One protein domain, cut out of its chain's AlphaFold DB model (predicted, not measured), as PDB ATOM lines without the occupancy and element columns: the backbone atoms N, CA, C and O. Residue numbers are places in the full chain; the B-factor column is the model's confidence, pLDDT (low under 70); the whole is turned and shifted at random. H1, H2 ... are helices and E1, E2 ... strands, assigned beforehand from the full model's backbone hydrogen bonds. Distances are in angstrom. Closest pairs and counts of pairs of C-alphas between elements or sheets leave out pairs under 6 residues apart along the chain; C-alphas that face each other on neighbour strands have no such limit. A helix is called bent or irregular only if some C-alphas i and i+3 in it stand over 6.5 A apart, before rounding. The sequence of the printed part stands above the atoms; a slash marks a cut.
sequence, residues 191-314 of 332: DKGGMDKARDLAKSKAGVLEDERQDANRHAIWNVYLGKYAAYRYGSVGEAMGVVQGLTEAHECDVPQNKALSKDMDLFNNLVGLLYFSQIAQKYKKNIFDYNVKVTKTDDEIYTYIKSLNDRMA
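AT A GLANCE: This is residues 191 to 314 of the 332 residues of an uncharacterized protein of Dyadobacter psychrophilus (UniProt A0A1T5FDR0). One long helix, H2, runs through the middle of the body as its core, and the other four helices pack round it: H1 folds back along it at a shallow tilt, while H3, H4 and H5 cross it at steep tilts. A two-stranded hairpin, E1 and E2, lies at one end of the long axis, where E2 meets the last part of H2. The printed part has 124 residues with five named helices and two named strands, in the order H1 H2 H3 H4 E1 E2 H5; the sheet E1 - E2 is antiparallel and the class is mostly helix. It is compact, with a radius of gyration of the C-alphas of 14.5 A, and its outline is elongated, 51 by 29 by 23 A.

IN THESE COORDINATES: Look first at E1, residues 281 to 287, 17.9 A from first to last C-alpha; it begins at C-alpha 281, (230.740, 178.803, 182.234). E2 returns over residues 290 to 295, 16.1 A. Before E1 stands H4, residues 257 to 280, 34.7 A, and before that H3, residues 237 to 251, 20.8 A. H2 covers residues 212 to 233, 31.7 A. Find C-alpha 192 at (220.971, 166.693, 195.463); from there H1 runs to residue 206, 20.9 A. H5, residues 299 to 314, 23.7 A, ends at C-alpha 314, (207.279, 190.921, 176.060).

HOW THE PARTS SIT: E1 and E2 form a hairpin, antiparallel at 146 degrees; look for N 284 and O 292 at 2.8 A and N 294 and O 282 at 2.9 A, within hydrogen-bond range. From E2 go to the hub, H2: the C-alphas of Ala 231 and Val 293, their closest, are 5.3 A apart. H2 touches H4 at a steep tilt of 51 degrees, the same way, closest at the C-alphas of Ala 220 and Gly 273, 3.9 A. With residues 223 to 233 alone H2 touches H3 at a steep tilt of 48 degrees, closest at Ala 231 and Ala 240, C-alphas 4.9 A apart. H1 and H2 are a helical hairpin that touches at a shallow tilt of 31 degrees, closest at the C-alphas of Ala 198 and Tyr 225, 5.0 A. H3 and H4 are another, at 19 degrees, with the C-alphas of Met 241 and Leu 274 closest, 6.4 A. H5 touches H2, C-alphas of Asn 217 and Lys 307 6.2 A apart, and is apart from H3. Every O i to N i+4 pair is within hydrogen-bond range in H1 and H3; in H2 it is 16 of 18, in H4 17 of 20, in H5 11 of 12.

THE WHOLE: The two farthest C-alphas, of Asn 258 and Ile 288, are 51.9 A apart. H4 is irregular, C-alphas 258 and 261 being 8.1 A apart, with a kink of 26 degrees near residue 264. The printed part has no cut, and each link is tight. Mean pLDDT of the printed part is 80.3; 22 residues are under 70, among them 206 to 213 and 285 to 292.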
ATOM      1  N   ASP A 191     224.779 166.317 192.804       73.50
ATOM      2  CA  ASP A 191     224.598 166.592 194.221       73.50
ATOM      3  C   ASP A 191     223.170 167.089 194.441       73.50
ATOM      4  O   ASP A 191     222.839 168.217 194.058       73.50
ATOM      5  N   LYS A 192     222.325 166.275 195.085       71.69
ATOM      6  CA  LYS A 192     220.971 166.693 195.463       71.69
ATOM      7  C   LYS A 192     220.966 167.962 196.310       71.69
ATOM      8  O   LYS A 192     220.133 168.834 196.077       71.69
ATOM      9  N   GLY A 193     221.944 168.140 197.198       73.62
ATOM     10  CA  GLY A 193     222.105 169.377 197.959       73.62
ATOM     11  C   GLY A 193     222.400 170.584 197.062       73.62
ATOM     12  O   GLY A 193     221.931 171.688 197.337       73.62
ATOM     13  N   GLY A 194     223.137 170.390 195.966       75.19
ATOM     14  CA  GLY A 194     223.327 171.390 194.913       75.19
ATOM     15  C   GLY A 194     222.029 171.707 194.169       75.19
ATOM     16  O   GLY A 194     221.704 172.876 193.968       75.19
ATOM     17  N   MET A 195     221.238 170.688 193.828       79.00
ATOM     18  CA  MET A 195     219.942 170.860 193.157       79.00
ATOM     19  C   MET A 195     218.916 171.589 194.036       79.00
ATOM     20  O   MET A 195     218.244 172.511 193.568       79.00
ATOM     21  N   ASP A 196     218.834 171.238 195.319       79.38
ATOM     22  CA  ASP A 196     217.965 171.910 196.286       79.38
ATOM     23  C   ASP A 196     218.385 173.373 196.476       79.38
ATOM     24  O   ASP A 196     217.540 174.266 196.412       79.38
ATOM     25  N   LYS A 197     219.693 173.649 196.585       78.69
ATOM     26  CA  LYS A 197     220.219 175.024 196.616       78.69
ATOM     27  C   LYS A 197     219.891 175.795 195.342       78.69
ATOM     28  O   LYS A 197     219.498 176.952 195.435       78.69
ATOM     29  N   ALA A 198     220.029 175.182 194.165       81.75
ATOM     30  CA  ALA A 198     219.674 175.805 192.890       81.75
ATOM     31  C   ALA A 198     218.196 176.220 192.867       81.75
ATOM     32  O   ALA A 198     217.867 177.343 192.480       81.75
ATOM     33  N   ARG A 199     217.312 175.330 193.334       82.50
ATOM     34  CA  ARG A 199     215.874 175.589 193.447       82.50
ATOM     35  C   ARG A 199     215.577 176.702 194.451       82.50
ATOM     36  O   ARG A 199     214.786 177.594 194.154       82.50
ATOM     37  N   ASP A 200     216.198 176.667 195.623       82.12
ATOM     38  CA  ASP A 200     215.958 177.643 196.687       82.12
ATOM     39  C   ASP A 200     216.502 179.031 196.313       82.12
ATOM     40  O   ASP A 200     215.841 180.045 196.553       82.12
ATOM     41  N   LEU A 201     217.646 179.091 195.626       79.81
ATOM     42  CA  LEU A 201     218.181 180.324 195.048       79.81
ATOM     43  C   LEU A 201     217.238 180.888 193.987       79.81
ATOM     44  O   LEU A 201     216.891 182.066 194.058       79.81
ATOM     45  N   ALA A 202     216.760 180.056 193.058       81.25
ATOM     46  CA  ALA A 202     215.803 180.482 192.042       81.25
ATOM     47  C   ALA A 202     214.509 181.028 192.669       81.25
ATOM     48  O   ALA A 202     214.054 182.104 192.285       81.25
ATOM     49  N   LYS A 203     213.962 180.349 193.686       80.75
ATOM     50  CA  LYS A 203     212.786 180.812 194.443       80.75
ATOM     51  C   LYS A 203     213.040 182.136 195.163       80.75
ATOM     52  O   LYS A 203     212.232 183.052 195.059       80.75
ATOM     53  N   SER A 204     214.167 182.261 195.867       81.69
ATOM     54  CA  SER A 204     214.485 183.477 196.627       81.69
ATOM     55  C   SER A 204     214.685 184.702 195.732       81.69
ATOM     56  O   SER A 204     214.349 185.815 196.132       81.69
ATOM     57  N   LYS A 205     215.203 184.506 194.512       76.19
ATOM     58  CA  LYS A 205     215.448 185.578 193.541       76.19
ATOM     59  C   LYS A 205     214.210 185.933 192.714       76.19
ATOM     60  O   LYS A 205     214.006 187.108 192.420       76.19
ATOM     61  N   ALA A 206     213.389 184.952 192.339       69.12
ATOM     62  CA  ALA A 206     212.187 185.192 191.537       69.12
ATOM     63  C   ALA A 206     211.026 185.812 192.341       69.12
ATOM     64  O   ALA A 206     210.193 186.487 191.746       69.12
ATOM     65  N   GLY A 207     211.005 185.651 193.670       68.50
ATOM     66  CA  GLY A 207     209.935 186.162 194.533       68.50
ATOM     67  C   GLY A 207     208.742 185.205 194.652       68.50
ATOM     68  O   GLY A 207     208.828 184.031 194.287       68.50
ATOM     69  N   VAL A 208     207.635 185.693 195.222       68.94
ATOM     70  CA  VAL A 208     206.351 184.966 195.238       68.94
ATOM     71  C   VAL A 208     205.840 184.893 193.806       68.94
ATOM     72  O   VAL A 208     205.947 185.882 193.103       68.94
ATOM     73  N   LEU A 209     205.295 183.749 193.386       64.12
ATOM     74  CA  LEU A 209     204.748 183.574 192.041       64.12
ATOM     75  C   LEU A 209     203.441 184.334 191.879       64.12
ATOM     76  O   LEU A 209     202.363 183.815 192.161       64.12
ATOM     77  N   GLU A 210     203.567 185.582 191.463       57.59
ATOM     78  CA  GLU A 210     202.458 186.475 191.171       57.59
ATOM     79  C   GLU A 210     202.033 186.374 189.695       57.59
ATOM     80  O   GLU A 210     200.864 186.616 189.399       57.59
ATOM     81  N   ASP A 211     202.933 185.973 188.779       68.69
ATOM     82  CA  ASP A 211     202.631 185.794 187.348       68.69
ATOM     83  C   ASP A 211     203.522 184.766 186.599       68.69
ATOM     84  O   ASP A 211     204.517 184.251 187.115       68.69
ATOM     85  N   GLU A 212     203.159 184.479 185.340       69.06
ATOM     86  CA  GLU A 212     203.867 183.555 184.431       69.06
ATOM     87  C   GLU A 212     205.291 184.016 184.062       69.06
ATOM     88  O   GLU A 212     206.144 183.198 183.718       69.06
ATOM     89  N   ARG A 213     205.600 185.320 184.141       68.50
ATOM     90  CA  ARG A 213     206.944 185.838 183.821       68.50
ATOM     91  C   ARG A 213     207.923 185.562 184.950       68.50
ATOM     92  O   ARG A 213     209.096 185.280 184.707       68.50
ATOM     93  N   GLN A 214     207.467 185.669 186.191       72.06
ATOM     94  CA  GLN A 214     208.252 185.286 187.359       72.06
ATOM     95  C   GLN A 214     208.519 183.779 187.369       72.06
ATOM     96  O   GLN A 214     209.626 183.359 187.706       72.06
ATOM     97  N   ASP A 215     207.545 182.986 186.922       77.00
ATOM     98  CA  ASP A 215     207.701 181.549 186.717       77.00
ATOM     99  C   ASP A 215     208.786 181.239 185.665       77.00
ATOM    100  O   ASP A 215     209.781 180.580 185.974       77.00
ATOM    101  N   ALA A 216     208.704 181.870 184.489       79.25
ATOM    102  CA  ALA A 216     209.714 181.769 183.434       79.25
ATOM    103  C   ALA A 216     211.127 182.172 183.902       79.25
ATOM    104  O   ALA A 216     212.113 181.477 183.637       79.25
ATOM    105  N   ASN A 217     211.237 183.278 184.650       80.88
ATOM    106  CA  ASN A 217     212.492 183.709 185.271       80.88
ATOM    107  C   ASN A 217     213.045 182.636 186.212       80.88
ATOM    108  O   ASN A 217     214.240 182.336 186.169       80.88
ATOM    109  N   ARG A 218     212.190 182.046 187.055       84.00
ATOM    110  CA  ARG A 218     212.589 180.998 187.997       84.00
ATOM    111  C   ARG A 218     213.146 179.781 187.262       84.00
ATOM    112  O   ARG A 218     214.204 179.308 187.664       84.00
ATOM    113  N   HIS A 219     212.491 179.312 186.199       85.88
ATOM    114  CA  HIS A 219     212.958 178.172 185.397       85.88
ATOM    115  C   HIS A 219     214.335 178.432 184.775       85.88
ATOM    116  O   HIS A 219     215.265 177.638 184.955       85.88
ATOM    117  N   ALA A 220     214.517 179.588 184.138       87.50
ATOM    118  CA  ALA A 220     215.797 179.952 183.539       87.50
ATOM    119  C   ALA A 220     216.917 180.097 184.589       87.50
ATOM    120  O   ALA A 220     218.005 179.545 184.419       87.50
ATOM    121  N   ILE A 221     216.660 180.776 185.713       88.12
ATOM    122  CA  ILE A 221     217.634 180.921 186.810       88.12
ATOM    123  C   ILE A 221     217.985 179.559 187.417       88.12
ATOM    124  O   ILE A 221     219.158 179.275 187.664       88.12
ATOM    125  N   TRP A 222     216.978 178.714 187.648       90.56
ATOM    126  CA  TRP A 222     217.169 177.372 188.183       90.56
ATOM    127  C   TRP A 222     218.112 176.558 187.296       90.56
ATOM    128  O   TRP A 222     219.076 175.995 187.807       90.56
ATOM    129  N   ASN A 223     217.921 176.597 185.976       93.19
ATOM    130  CA  ASN A 223     218.772 175.893 185.017       93.19
ATOM    131  C   ASN A 223     220.210 176.415 184.974       93.19
ATOM    132  O   ASN A 223     221.142 175.622 184.844       93.19
ATOM    133  N   VAL A 224     220.425 177.722 185.160       91.06
ATOM    134  CA  VAL A 224     221.787 178.267 185.286       91.06
ATOM    135  C   VAL A 224     222.496 177.683 186.509       91.06
ATOM    136  O   VAL A 224     223.661 177.282 186.429       91.06
ATOM    137  N   TYR A 225     221.802 177.611 187.647       89.75
ATOM    138  CA  TYR A 225     222.369 177.044 188.869       89.75
ATOM    139  C   TYR A 225     222.536 175.530 188.794       89.75
ATOM    140  O   TYR A 225     223.567 175.026 189.236       89.75
ATOM    141  N   LEU A 226     221.589 174.804 188.200       91.00
ATOM    142  CA  LEU A 226     221.756 173.382 187.922       91.00
ATOM    143  C   LEU A 226     223.000 173.148 187.060       91.00
ATOM    144  O   LEU A 226     223.826 172.319 187.426       91.00
ATOM    145  N   GLY A 227     223.204 173.943 186.003       90.94
ATOM    146  CA  GLY A 227     224.421 173.909 185.189       90.94
ATOM    147  C   GLY A 227     225.683 174.142 186.019       90.94
ATOM    148  O   GLY A 227     226.637 173.374 185.925       90.94
ATOM    149  N   LYS A 228     225.679 175.147 186.905       86.44
ATOM    150  CA  LYS A 228     226.792 175.445 187.829       86.44
ATOM    151  C   LYS A 228     227.150 174.252 188.722       86.44
ATOM    152  O   LYS A 228     228.333 173.970 188.889       86.44
ATOM    153  N   TYR A 229     226.158 173.575 189.303       85.12
ATOM    154  CA  TYR A 229     226.393 172.430 190.188       85.12
ATOM    155  C   TYR A 229     226.741 171.158 189.420       85.12
ATOM    156  O   TYR A 229     227.659 170.447 189.822       85.12
ATOM    157  N   ALA A 230     226.075 170.889 188.298       87.62
ATOM    158  CA  ALA A 230     226.406 169.765 187.433       87.62
ATOM    159  C   ALA A 230     227.839 169.900 186.908       87.62
ATOM    160  O   ALA A 230     228.617 168.963 186.977       87.62
ATOM    161  N   ALA A 231     228.265 171.081 186.482       84.12
ATOM    162  CA  ALA A 231     229.593 171.263 185.905       84.12
ATOM    163  C   ALA A 231     230.753 171.216 186.924       84.12
ATOM    164  O   ALA A 231     231.920 171.194 186.540       84.12
ATOM    165  N   TYR A 232     230.443 171.175 188.224       77.25
ATOM    166  CA  TYR A 232     231.400 170.766 189.257       77.25
ATOM    167  C   TYR A 232     231.631 169.242 189.259       77.25
ATOM    168  O   TYR A 232     232.682 168.770 189.669       77.25
ATOM    169  N   ARG A 233     230.635 168.475 188.805       79.19
ATOM    170  CA  ARG A 233     230.575 167.003 188.834       79.19
ATOM    171  C   ARG A 233     230.897 166.352 187.491       79.19
ATOM    172  O   ARG A 233     231.313 165.196 187.448       79.19
ATOM    173  N   TYR A 234     230.693 167.095 186.410       81.12
ATOM    174  CA  TYR A 234     230.952 166.683 185.037       81.12
ATOM    175  C   TYR A 234     232.100 167.525 184.467       81.12
ATOM    176  O   TYR A 234     232.088 168.753 184.570       81.12
ATOM    177  N   GLY A 235     233.098 166.874 183.859       73.06
ATOM    178  CA  GLY A 235     234.360 167.496 183.431       73.06
ATOM    179  C   GLY A 235     234.252 168.461 182.241       73.06
ATOM    180  O   GLY A 235     235.263 169.012 181.772       73.06
ATOM    181  N   SER A 236     233.044 168.685 181.717       83.19
ATOM    182  CA  SER A 236     232.781 169.559 180.579       83.19
ATOM    183  C   SER A 236     231.451 170.313 180.694       83.19
ATOM    184  O   SER A 236     230.480 169.847 181.286       83.19
ATOM    185  N   VAL A 237     231.399 171.497 180.072       87.75
ATOM    186  CA  VAL A 237     230.168 172.301 179.966       87.75
ATOM    187  C   VAL A 237     229.086 171.538 179.200       87.75
ATOM    188  O   VAL A 237     227.931 171.565 179.606       87.75
ATOM    189  N   GLY A 238     229.458 170.842 178.120       89.62
ATOM    190  CA  GLY A 238     228.514 170.107 177.277       89.62
ATOM    191  C   GLY A 238     227.832 168.954 178.010       89.62
ATOM    192  O   GLY A 238     226.614 168.828 177.935       89.62
ATOM    193  N   GLU A 239     228.583 168.155 178.771       86.12
ATOM    194  CA  GLU A 239     227.991 167.079 179.576       86.12
ATOM    195  C   GLU A 239     227.115 167.633 180.693       86.12
ATOM    196  O   GLU A 239     225.995 167.165 180.871       86.12
ATOM    197  N   ALA A 240     227.575 168.671 181.399       88.94
ATOM    198  CA  ALA A 240     226.766 169.317 182.424       88.94
ATOM    199  C   ALA A 240     225.436 169.840 181.858       88.94
ATOM    200  O   ALA A 240     224.392 169.641 182.473       88.94
ATOM    201  N   MET A 241     225.455 170.460 180.673       93.00
ATOM    202  CA  MET A 241     224.234 170.886 179.984       93.00
ATOM    203  C   MET A 241     223.328 169.705 179.644       93.00
ATOM    204  O   MET A 241     222.139 169.780 179.926       93.00
ATOM    205  N   GLY A 242     223.874 168.625 179.077       92.69
ATOM    206  CA  GLY A 242     223.092 167.440 178.720       92.69
ATOM    207  C   GLY A 242     222.416 166.804 179.934       92.69
ATOM    208  O   GLY A 242     221.228 166.495 179.892       92.69
ATOM    209  N   VAL A 243     223.141 166.697 181.050       91.50
ATOM    210  CA  VAL A 243     222.604 166.131 182.291       91.50
ATOM    211  C   VAL A 243     221.497 167.011 182.875       91.50
ATOM    212  O   VAL A 243     220.467 166.493 183.299       91.50
ATOM    213  N   VAL A 244     221.678 168.333 182.889       93.06
ATOM    214  CA  VAL A 244     220.666 169.267 183.407       93.06
ATOM    215  C   VAL A 244     219.446 169.345 182.495       93.06
ATOM    216  O   VAL A 244     218.320 169.409 182.987       93.06
ATOM    217  N   GLN A 245     219.649 169.295 181.180       94.00
ATOM    218  CA  GLN A 245     218.555 169.223 180.223       94.00
ATOM    219  C   GLN A 245     217.709 167.974 180.479       94.00
ATOM    220  O   GLN A 245     216.510 168.103 180.692       94.00
ATOM    221  N   GLY A 246     218.322 166.791 180.562       91.88
ATOM    222  CA  GLY A 246     217.568 165.567 180.833       91.88
ATOM    223  C   GLY A 246     216.878 165.577 182.204       91.88
ATOM    224  O   GLY A 246     215.746 165.116 182.312       91.88
ATOM    225  N   LEU A 247     217.493 166.177 183.234       91.00
ATOM    226  CA  LEU A 247     216.866 166.330 184.553       91.00
ATOM    227  C   LEU A 247     215.617 167.210 184.485       91.00
ATOM    228  O   LEU A 247     214.600 166.900 185.099       91.00
ATOM    229  N   THR A 248     215.697 168.329 183.771       90.44
ATOM    230  CA  THR A 248     214.572 169.261 183.672       90.44
ATOM    231  C   THR A 248     213.491 168.754 182.724       90.44
ATOM    232  O   THR A 248     212.317 168.916 183.022       90.44
ATOM    233  N   GLU A 249     213.840 168.027 181.664       90.69
ATOM    234  CA  GLU A 249     212.876 167.273 180.854       90.69
ATOM    235  C   GLU A 249     212.165 166.190 181.676       90.69
ATOM    236  O   GLU A 249     210.942 166.047 181.582       90.69
ATOM    237  N   ALA A 250     212.910 165.470 182.522       87.75
ATOM    238  CA  ALA A 250     212.345 164.517 183.468       87.75
ATOM    239  C   ALA A 250     211.410 165.220 184.458       87.75
ATOM    240  O   ALA A 250     210.303 164.738 184.670       87.75
ATOM    241  N   HIS A 251     211.773 166.397 184.979       85.38
ATOM    242  CA  HIS A 251     210.912 167.206 185.853       85.38
ATOM    243  C   HIS A 251     209.578 167.617 185.199       85.38
ATOM    244  O   HIS A 251     208.558 167.719 185.882       85.38
ATOM    245  N   GLU A 252     209.544 167.751 183.872       83.94
ATOM    246  CA  GLU A 252     208.321 168.051 183.119       83.94
ATOM    247  C   GLU A 252     207.594 166.798 182.573       83.94
ATOM    248  O   GLU A 252     206.638 166.911 181.794       83.94
ATOM    249  N   CYS A 253     208.022 165.572 182.909       80.38
ATOM    250  CA  CYS A 253     207.485 164.348 182.293       80.38
ATOM    251  C   CYS A 253     206.006 164.081 182.645       80.38
ATOM    252  O   CYS A 253     205.231 163.725 181.758       80.38
ATOM    253  N   ASP A 254     205.610 164.324 183.900       72.00
ATOM    254  CA  ASP A 254     204.294 163.977 184.457       72.00
ATOM    255  C   ASP A 254     203.279 165.132 184.319       72.00
ATOM    256  O   ASP A 254     202.197 165.112 184.918       72.00
ATOM    257  N   VAL A 255     203.605 166.166 183.531       72.19
ATOM    258  CA  VAL A 255     202.692 167.284 183.262       72.19
ATOM    259  C   VAL A 255     201.503 166.777 182.429       72.19
ATOM    260  O   VAL A 255     201.699 166.266 181.323       72.19
ATOM    261  N   PRO A 256     200.250 166.920 182.914       72.69
ATOM    262  CA  PRO A 256     199.064 166.463 182.193       72.69
ATOM    263  C   PRO A 256     198.973 167.022 180.765       72.69
ATOM    264  O   PRO A 256     199.286 168.187 180.532       72.69
ATOM    265  N   GLN A 257     198.460 166.235 179.808       64.56
ATOM    266  CA  GLN A 257     198.370 166.639 178.390       64.56
ATOM    267  C   GLN A 257     197.594 167.946 178.162       64.56
ATOM    268  O   GLN A 257     197.916 168.714 177.259       64.56
ATOM    269  N   ASN A 258     196.600 168.247 179.003       69.00
ATOM    270  CA  ASN A 258     195.860 169.512 178.946       69.00
ATOM    271  C   ASN A 258     196.688 170.738 179.386       69.00
ATOM    272  O   ASN A 258     196.173 171.853 179.366       69.00
ATOM    273  N   LYS A 259     197.955 170.541 179.765       76.00
ATOM    274  CA  LYS A 259     198.953 171.566 180.086       76.00
ATOM    275  C   LYS A 259     200.171 171.525 179.150       76.00
ATOM    276  O   LYS A 259     201.211 172.069 179.501       76.00
ATOM    277  N   ALA A 260     200.050 170.930 177.958       75.44
ATOM    278  CA  ALA A 260     201.154 170.822 176.996       75.44
ATOM    279  C   ALA A 260     201.839 172.171 176.694       75.44
ATOM    280  O   ALA A 260     203.058 172.245 176.707       75.44
ATOM    281  N   LEU A 261     201.067 173.254 176.532       73.31
ATOM    282  CA  LEU A 261     201.633 174.590 176.307       73.31
ATOM    283  C   LEU A 261     202.476 175.090 177.494       73.31
ATOM    284  O   LEU A 261     203.523 175.690 177.281       73.31
ATOM    285  N   SER A 262     202.039 174.825 178.731       76.25
ATOM    286  CA  SER A 262     202.810 175.162 179.939       76.25
ATOM    287  C   SER A 262     204.133 174.405 179.941       76.25
ATOM    288  O   SER A 262     205.180 175.016 180.095       76.25
ATOM    289  N   LYS A 263     204.089 173.098 179.658       81.94
ATOM    290  CA  LYS A 263     205.286 172.263 179.542       81.94
ATOM    291  C   LYS A 263     206.254 172.790 178.481       81.94
ATOM    292  O   LYS A 263     207.445 172.890 178.749       81.94
ATOM    293  N   ASP A 264     205.767 173.146 177.295       79.94
ATOM    294  CA  ASP A 264     206.619 173.678 176.224       79.94
ATOM    295  C   ASP A 264     207.266 175.014 176.622       79.94
ATOM    296  O   ASP A 264     208.433 175.258 176.308       79.94
ATOM    297  N   MET A 265     206.535 175.866 177.348       81.06
ATOM    298  CA  MET A 265     207.077 177.103 177.911       81.06
ATOM    299  C   MET A 265     208.153 176.826 178.965       81.06
ATOM    300  O   MET A 265     209.214 177.449 178.919       81.06
ATOM    301  N   ASP A 266     207.919 175.883 179.875       84.50
ATOM    302  CA  ASP A 266     208.873 175.517 180.925       84.50
ATOM    303  C   ASP A 266     210.155 174.938 180.313       84.50
ATOM    304  O   ASP A 266     211.252 175.406 180.621       84.50
ATOM    305  N   LEU A 267     210.031 174.024 179.342       87.06
ATOM    306  CA  LEU A 267     211.157 173.479 178.574       87.06
ATOM    307  C   LEU A 267     211.932 174.568 177.820       87.06
ATOM    308  O   LEU A 267     213.167 174.575 177.828       87.06
ATOM    309  N   PHE A 268     211.233 175.519 177.200       87.06
ATOM    310  CA  PHE A 268     211.869 176.654 176.539       87.06
ATOM    311  C   PHE A 268     212.655 177.526 177.536       87.06
ATOM    312  O   PHE A 268     213.815 177.865 177.291       87.06
ATOM    313  N   ASN A 269     212.061 177.860 178.685       86.31
ATOM    314  CA  ASN A 269     212.711 178.666 179.720       86.31
ATOM    315  C   ASN A 269     213.917 177.940 180.337       86.31
ATOM    316  O   ASN A 269     214.946 178.567 180.609       86.31
ATOM    317  N   ASN A 270     213.826 176.616 180.494       89.69
ATOM    318  CA  ASN A 270     214.939 175.770 180.916       89.69
ATOM    319  C   ASN A 270     216.115 175.888 179.929       89.69
ATOM    320  O   ASN A 270     217.250 176.165 180.336       89.69
ATOM    321  N   LEU A 271     215.835 175.796 178.622       89.44
ATOM    322  CA  LEU A 271     216.837 175.949 177.563       89.44
ATOM    323  C   LEU A 271     217.489 177.340 177.565       89.44
ATOM    324  O   LEU A 271     218.709 177.437 177.425       89.44
ATOM    325  N   VAL A 272     216.722 178.418 177.765       88.56
ATOM    326  CA  VAL A 272     217.273 179.784 177.881       88.56
ATOM    327  C   VAL A 272     218.300 179.866 179.014       88.56
ATOM    328  O   VAL A 272     219.395 180.402 178.821       88.56
ATOM    329  N   GLY A 273     217.978 179.296 180.178       90.38
ATOM    330  CA  GLY A 273     218.902 179.218 181.309       90.38
ATOM    331  C   GLY A 273     220.183 178.451 180.973       90.38
ATOM    332  O   GLY A 273     221.285 178.932 181.243       90.38
ATOM    333  N   LEU A 274     220.057 177.294 180.321       91.62
ATOM    334  CA  LEU A 274     221.195 176.469 179.907       91.62
ATOM    335  C   LEU A 274     222.107 177.159 178.885       91.62
ATOM    336  O   LEU A 274     223.331 177.107 179.014       91.62
ATOM    337  N   LEU A 275     221.527 177.844 177.897       90.94
ATOM    338  CA  LEU A 275     222.283 178.618 176.911       90.94
ATOM    339  C   LEU A 275     223.017 179.796 177.550       90.94
ATOM    340  O   LEU A 275     224.112 180.152 177.116       90.94
ATOM    341  N   TYR A 276     222.442 180.416 178.581       91.75
ATOM    342  CA  TYR A 276     223.158 181.449 179.319       91.75
ATOM    343  C   TYR A 276     224.281 180.855 180.173       91.75
ATOM    344  O   TYR A 276     225.401 181.369 180.149       91.75
ATOM    345  N   PHE A 277     224.025 179.737 180.862       92.31
ATOM    346  CA  PHE A 277     225.053 178.989 181.584       92.31
ATOM    347  C   PHE A 277     226.260 178.684 180.690       92.31
ATOM    348  O   PHE A 277     227.387 178.985 181.079       92.31
ATOM    349  N   SER A 278     226.046 178.184 179.470       91.94
ATOM    350  CA  SER A 278     227.138 177.837 178.554       91.94
ATOM    351  C   SER A 278     228.011 179.032 178.155       91.94
ATOM    352  O   SER A 278     229.189 178.855 177.858       91.94
ATOM    353  N   GLN A 279     227.458 180.250 178.157       90.94
ATOM    354  CA  GLN A 279     228.192 181.485 177.851       90.94
ATOM    355  C   GLN A 279     229.055 181.962 179.022       90.94
ATOM    356  O   GLN A 279     230.119 182.547 178.817       90.94
ATOM    357  N   ILE A 280     228.588 181.752 180.255       89.88
ATOM    358  CA  ILE A 280     229.245 182.252 181.473       89.88
ATOM    359  C   ILE A 280     230.107 181.196 182.171       89.88
ATOM    360  O   ILE A 280     230.868 181.533 183.087       89.88
ATOM    361  N   ALA A 281     229.972 179.936 181.761       89.69
ATOM    362  CA  ALA A 281     230.740 178.803 182.234       89.69
ATOM    363  C   ALA A 281     232.136 178.783 181.605       89.69
ATOM    364  O   ALA A 281     232.307 178.884 180.392       89.69
ATOM    365  N   GLN A 282     233.155 178.613 182.441       83.62
ATOM    366  CA  GLN A 282     234.537 178.471 182.005       83.62
ATOM    367  C   GLN A 282     235.155 177.229 182.627       83.62
ATOM    368  O   GLN A 282     235.197 177.092 183.854       83.62
ATOM    369  N   LYS A 283     235.683 176.350 181.772       78.56
ATOM    370  CA  LYS A 283     236.528 175.239 182.204       78.56
ATOM    371  C   LYS A 283     237.847 175.806 182.729       78.56
ATOM    372  O   LYS A 283     238.502 176.599 182.055       78.56
ATOM    373  N   TYR A 284     238.237 175.405 183.928       72.50
ATOM    374  CA  TYR A 284     239.512 175.767 184.527       72.50
ATOM    375  C   TYR A 284     240.140 174.552 185.200       72.50
ATOM    376  O   TYR A 284     239.461 173.643 185.672       72.50
ATOM    377  N   LYS A 285     241.468 174.535 185.234       65.19
ATOM    378  CA  LYS A 285     242.225 173.494 185.920       65.19
ATOM    379  C   LYS A 285     242.315 173.862 187.402       65.19
ATOM    380  O   LYS A 285     242.924 174.879 187.730       65.19
ATOM    381  N   LYS A 286     241.667 173.089 188.275       65.44
ATOM    382  CA  LYS A 286     241.698 173.286 189.733       65.44
ATOM    383  C   LYS A 286     242.930 172.611 190.331       65.44
ATOM    384  O   LYS A 286     243.657 173.258 191.070       65.44
ATOM    385  N   ASN A 287     243.199 171.364 189.936       58.19
ATOM    386  CA  ASN A 287     244.378 170.590 190.341       58.19
ATOM    387  C   ASN A 287     245.030 169.906 189.129       58.19
ATOM    388  O   ASN A 287     244.509 169.975 188.015       58.19
ATOM    389  N   ILE A 288     246.171 169.229 189.330       41.41
ATOM    390  CA  ILE A 288     246.908 168.517 188.262       41.41
ATOM    391  C   ILE A 288     245.987 167.571 187.469       41.41
ATOM    392  O   ILE A 288     246.146 167.483 186.250       41.41
ATOM    393  N   PHE A 289     244.990 166.994 188.146       47.00
ATOM    394  CA  PHE A 289     244.063 165.984 187.631       47.00
ATOM    395  C   PHE A 289     242.594 166.423 187.594       47.00
ATOM    396  O   PHE A 289     241.744 165.628 187.233       47.00
ATOM    397  N   ASP A 290     242.283 167.665 187.971       58.91
ATOM    398  CA  ASP A 290     240.897 168.086 188.189       58.91
ATOM    399  C   ASP A 290     240.578 169.318 187.339       58.91
ATOM    400  O   ASP A 290     241.073 170.428 187.594       58.91
ATOM    401  N   TYR A 291     239.779 169.113 186.294       57.22
ATOM    402  CA  TYR A 291     239.186 170.201 185.535       57.22
ATOM    403  C   TYR A 291     237.789 170.461 186.077       57.22
ATOM    404  O   TYR A 291     236.908 169.622 185.958       57.22
ATOM    405  N   ASN A 292     237.580 171.659 186.609       68.56
ATOM    406  CA  ASN A 292     236.270 172.101 187.058       68.56
ATOM    407  C   ASN A 292     235.704 173.117 186.075       68.56
ATOM    408  O   ASN A 292     236.430 173.769 185.317       68.56
ATOM    409  N   VAL A 293     234.399 173.319 186.137       74.62
ATOM    410  CA  VAL A 293     233.755 174.458 185.499       74.62
ATOM    411  C   VAL A 293     233.363 175.458 186.575       74.62
ATOM    412  O   VAL A 293     232.730 175.112 187.570       74.62
ATOM    413  N   LYS A 294     233.741 176.722 186.384       79.12
ATOM    414  CA  LYS A 294     233.238 177.826 187.207       79.12
ATOM    415  C   LYS A 294     232.287 178.677 186.396       79.12
ATOM    416  O   LYS A 294     232.521 178.941 185.218       79.12
ATOM    417  N   VAL A 295     231.262 179.177 187.067       83.06
ATOM    418  CA  VAL A 295     230.466 180.288 186.558       83.06
ATOM    419  C   VAL A 295     231.195 181.585 186.891       83.06
ATOM    420  O   VAL A 295     231.581 181.818 188.034       83.06
ATOM    421  N   THR A 296     231.429 182.413 185.875       87.12
ATOM    422  CA  THR A 296     232.177 183.680 185.996       87.12
ATOM    423  C   THR A 296     231.356 184.841 186.539       87.12
ATOM    424  O   THR A 296     231.906 185.903 186.825       87.12
ATOM    425  N   LYS A 297     230.044 184.643 186.651       87.75
ATOM    426  CA  LYS A 297     229.076 185.647 187.070       87.75
ATOM    427  C   LYS A 297     228.614 185.404 188.494       87.75
ATOM    428  O   LYS A 297     228.469 184.262 188.930       87.75
ATOM    429  N   THR A 298     228.397 186.496 189.211       88.06
ATOM    430  CA  THR A 298     227.757 186.481 190.525       88.06
ATOM    431  C   THR A 298     226.275 186.137 190.403       88.06
ATOM    432  O   THR A 298     225.658 186.317 189.354       88.06
ATOM    433  N   ASP A 299     225.685 185.679 191.502       85.06
ATOM    434  CA  ASP A 299     224.268 185.319 191.567       85.06
ATOM    435  C   ASP A 299     223.341 186.508 191.207       85.06
ATOM    436  O   ASP A 299     222.295 186.320 190.582       85.06
ATOM    437  N   ASP A 300     223.746 187.744 191.533       86.06
ATOM    438  CA  ASP A 300     223.016 188.974 191.176       86.06
ATOM    439  C   ASP A 300     223.161 189.349 189.696       86.06
ATOM    440  O   ASP A 300     222.186 189.784 189.075       86.06
ATOM    441  N   GLU A 301     224.344 189.154 189.103       88.75
ATOM    442  CA  GLU A 301     224.544 189.336 187.659       88.75
ATOM    443  C   GLU A 301     223.698 188.341 186.858       88.75
ATOM    444  O   GLU A 301     223.071 188.733 185.872       88.75
ATOM    445  N   ILE A 302     223.636 187.081 187.305       87.25
ATOM    446  CA  ILE A 302     222.817 186.038 186.676       87.25
ATOM    447  C   ILE A 302     221.341 186.432 186.717       87.25
ATOM    448  O   ILE A 302     220.676 186.446 185.680       87.25
ATOM    449  N   TYR A 303     220.841 186.798 187.901       84.81
ATOM    450  CA  TYR A 303     219.455 187.226 188.071       84.81
ATOM    451  C   TYR A 303     219.111 188.427 187.185       84.81
ATOM    452  O   TYR A 303     218.118 188.405 186.461       84.81
ATOM    453  N   THR A 304     219.952 189.463 187.221       87.31
ATOM    454  CA  THR A 304     219.727 190.706 186.473       87.31
ATOM    455  C   THR A 304     219.687 190.446 184.970       87.31
ATOM    456  O   THR A 304     218.814 190.974 184.278       87.31
ATOM    457  N   TYR A 305     220.588 189.601 184.463       88.19
ATOM    458  CA  TYR A 305     220.620 189.240 183.050       88.19
ATOM    459  C   TYR A 305     219.351 188.495 182.624       88.19
ATOM    460  O   TYR A 305     218.680 188.937 181.692       88.19
ATOM    461  N   ILE A 306     218.979 187.421 183.332       84.44
ATOM    462  CA  ILE A 306     217.792 186.619 182.996       84.44
ATOM    463  C   ILE A 306     216.514 187.459 183.077       84.44
ATOM    464  O   ILE A 306     215.712 187.444 182.141       84.44
ATOM    465  N   LYS A 307     216.367 188.273 184.128       82.44
ATOM    466  CA  LYS A 307     215.238 189.201 184.255       82.44
ATOM    467  C   LYS A 307     215.153 190.152 183.059       82.44
ATOM    468  O   LYS A 307     214.087 190.303 182.473       82.44
ATOM    469  N   SER A 308     216.283 190.737 182.649       83.62
ATOM    470  CA  SER A 308     216.324 191.654 181.504       83.62
ATOM    471  C   SER A 308     215.976 190.983 180.171       83.62
ATOM    472  O   SER A 308     215.383 191.625 179.304       83.62
ATOM    473  N   LEU A 309     216.314 189.698 179.993       78.88
ATOM    474  CA  LEU A 309     215.908 188.929 178.816       78.88
ATOM    475  C   LEU A 309     214.389 188.761 178.780       78.88
ATOM    476  O   LEU A 309     213.773 189.068 177.761       78.88
ATOM    477  N   ASN A 310     213.784 188.359 179.896       69.00
ATOM    478  CA  ASN A 310     212.340 188.162 179.971       69.00
ATOM    479  C   ASN A 310     211.553 189.476 179.845       69.00
ATOM    480  O   ASN A 310     210.537 189.513 179.150       69.00
ATOM    481  N   ASP A 311     212.062 190.582 180.396       71.06
ATOM    482  CA  ASP A 311     211.472 191.914 180.205       71.06
ATOM    483  C   ASP A 311     211.492 192.345 178.723       71.06
ATOM    484  O   ASP A 311     210.558 192.987 178.238       71.06
ATOM    485  N   ARG A 312     212.527 191.947 177.969       68.38
ATOM    486  CA  ARG A 312     212.636 192.195 176.520       68.38
ATOM    487  C   ARG A 312     211.734 191.290 175.678       68.38
ATOM    488  O   ARG A 312     211.335 191.697 174.587       68.38
ATOM    489  N   MET A 313     211.427 190.079 176.144       62.81
ATOM    490  CA  MET A 313     210.624 189.098 175.400       62.81
ATOM    491  C   MET A 313     209.135 189.469 175.300       62.81
ATOM    492  O   MET A 313     208.429 188.956 174.437       62.81
ATOM    493  N   ALA A 314     208.660 190.433 176.092       54.25
ATOM    494  CA  ALA A 314     207.279 190.921 176.060       54.25
ATOM    495  C   ALA A 314     206.916 191.807 174.842       54.25
ATOM    496  O   ALA A 314     205.783 192.284 174.754       54.25
TER     497      ALA A 314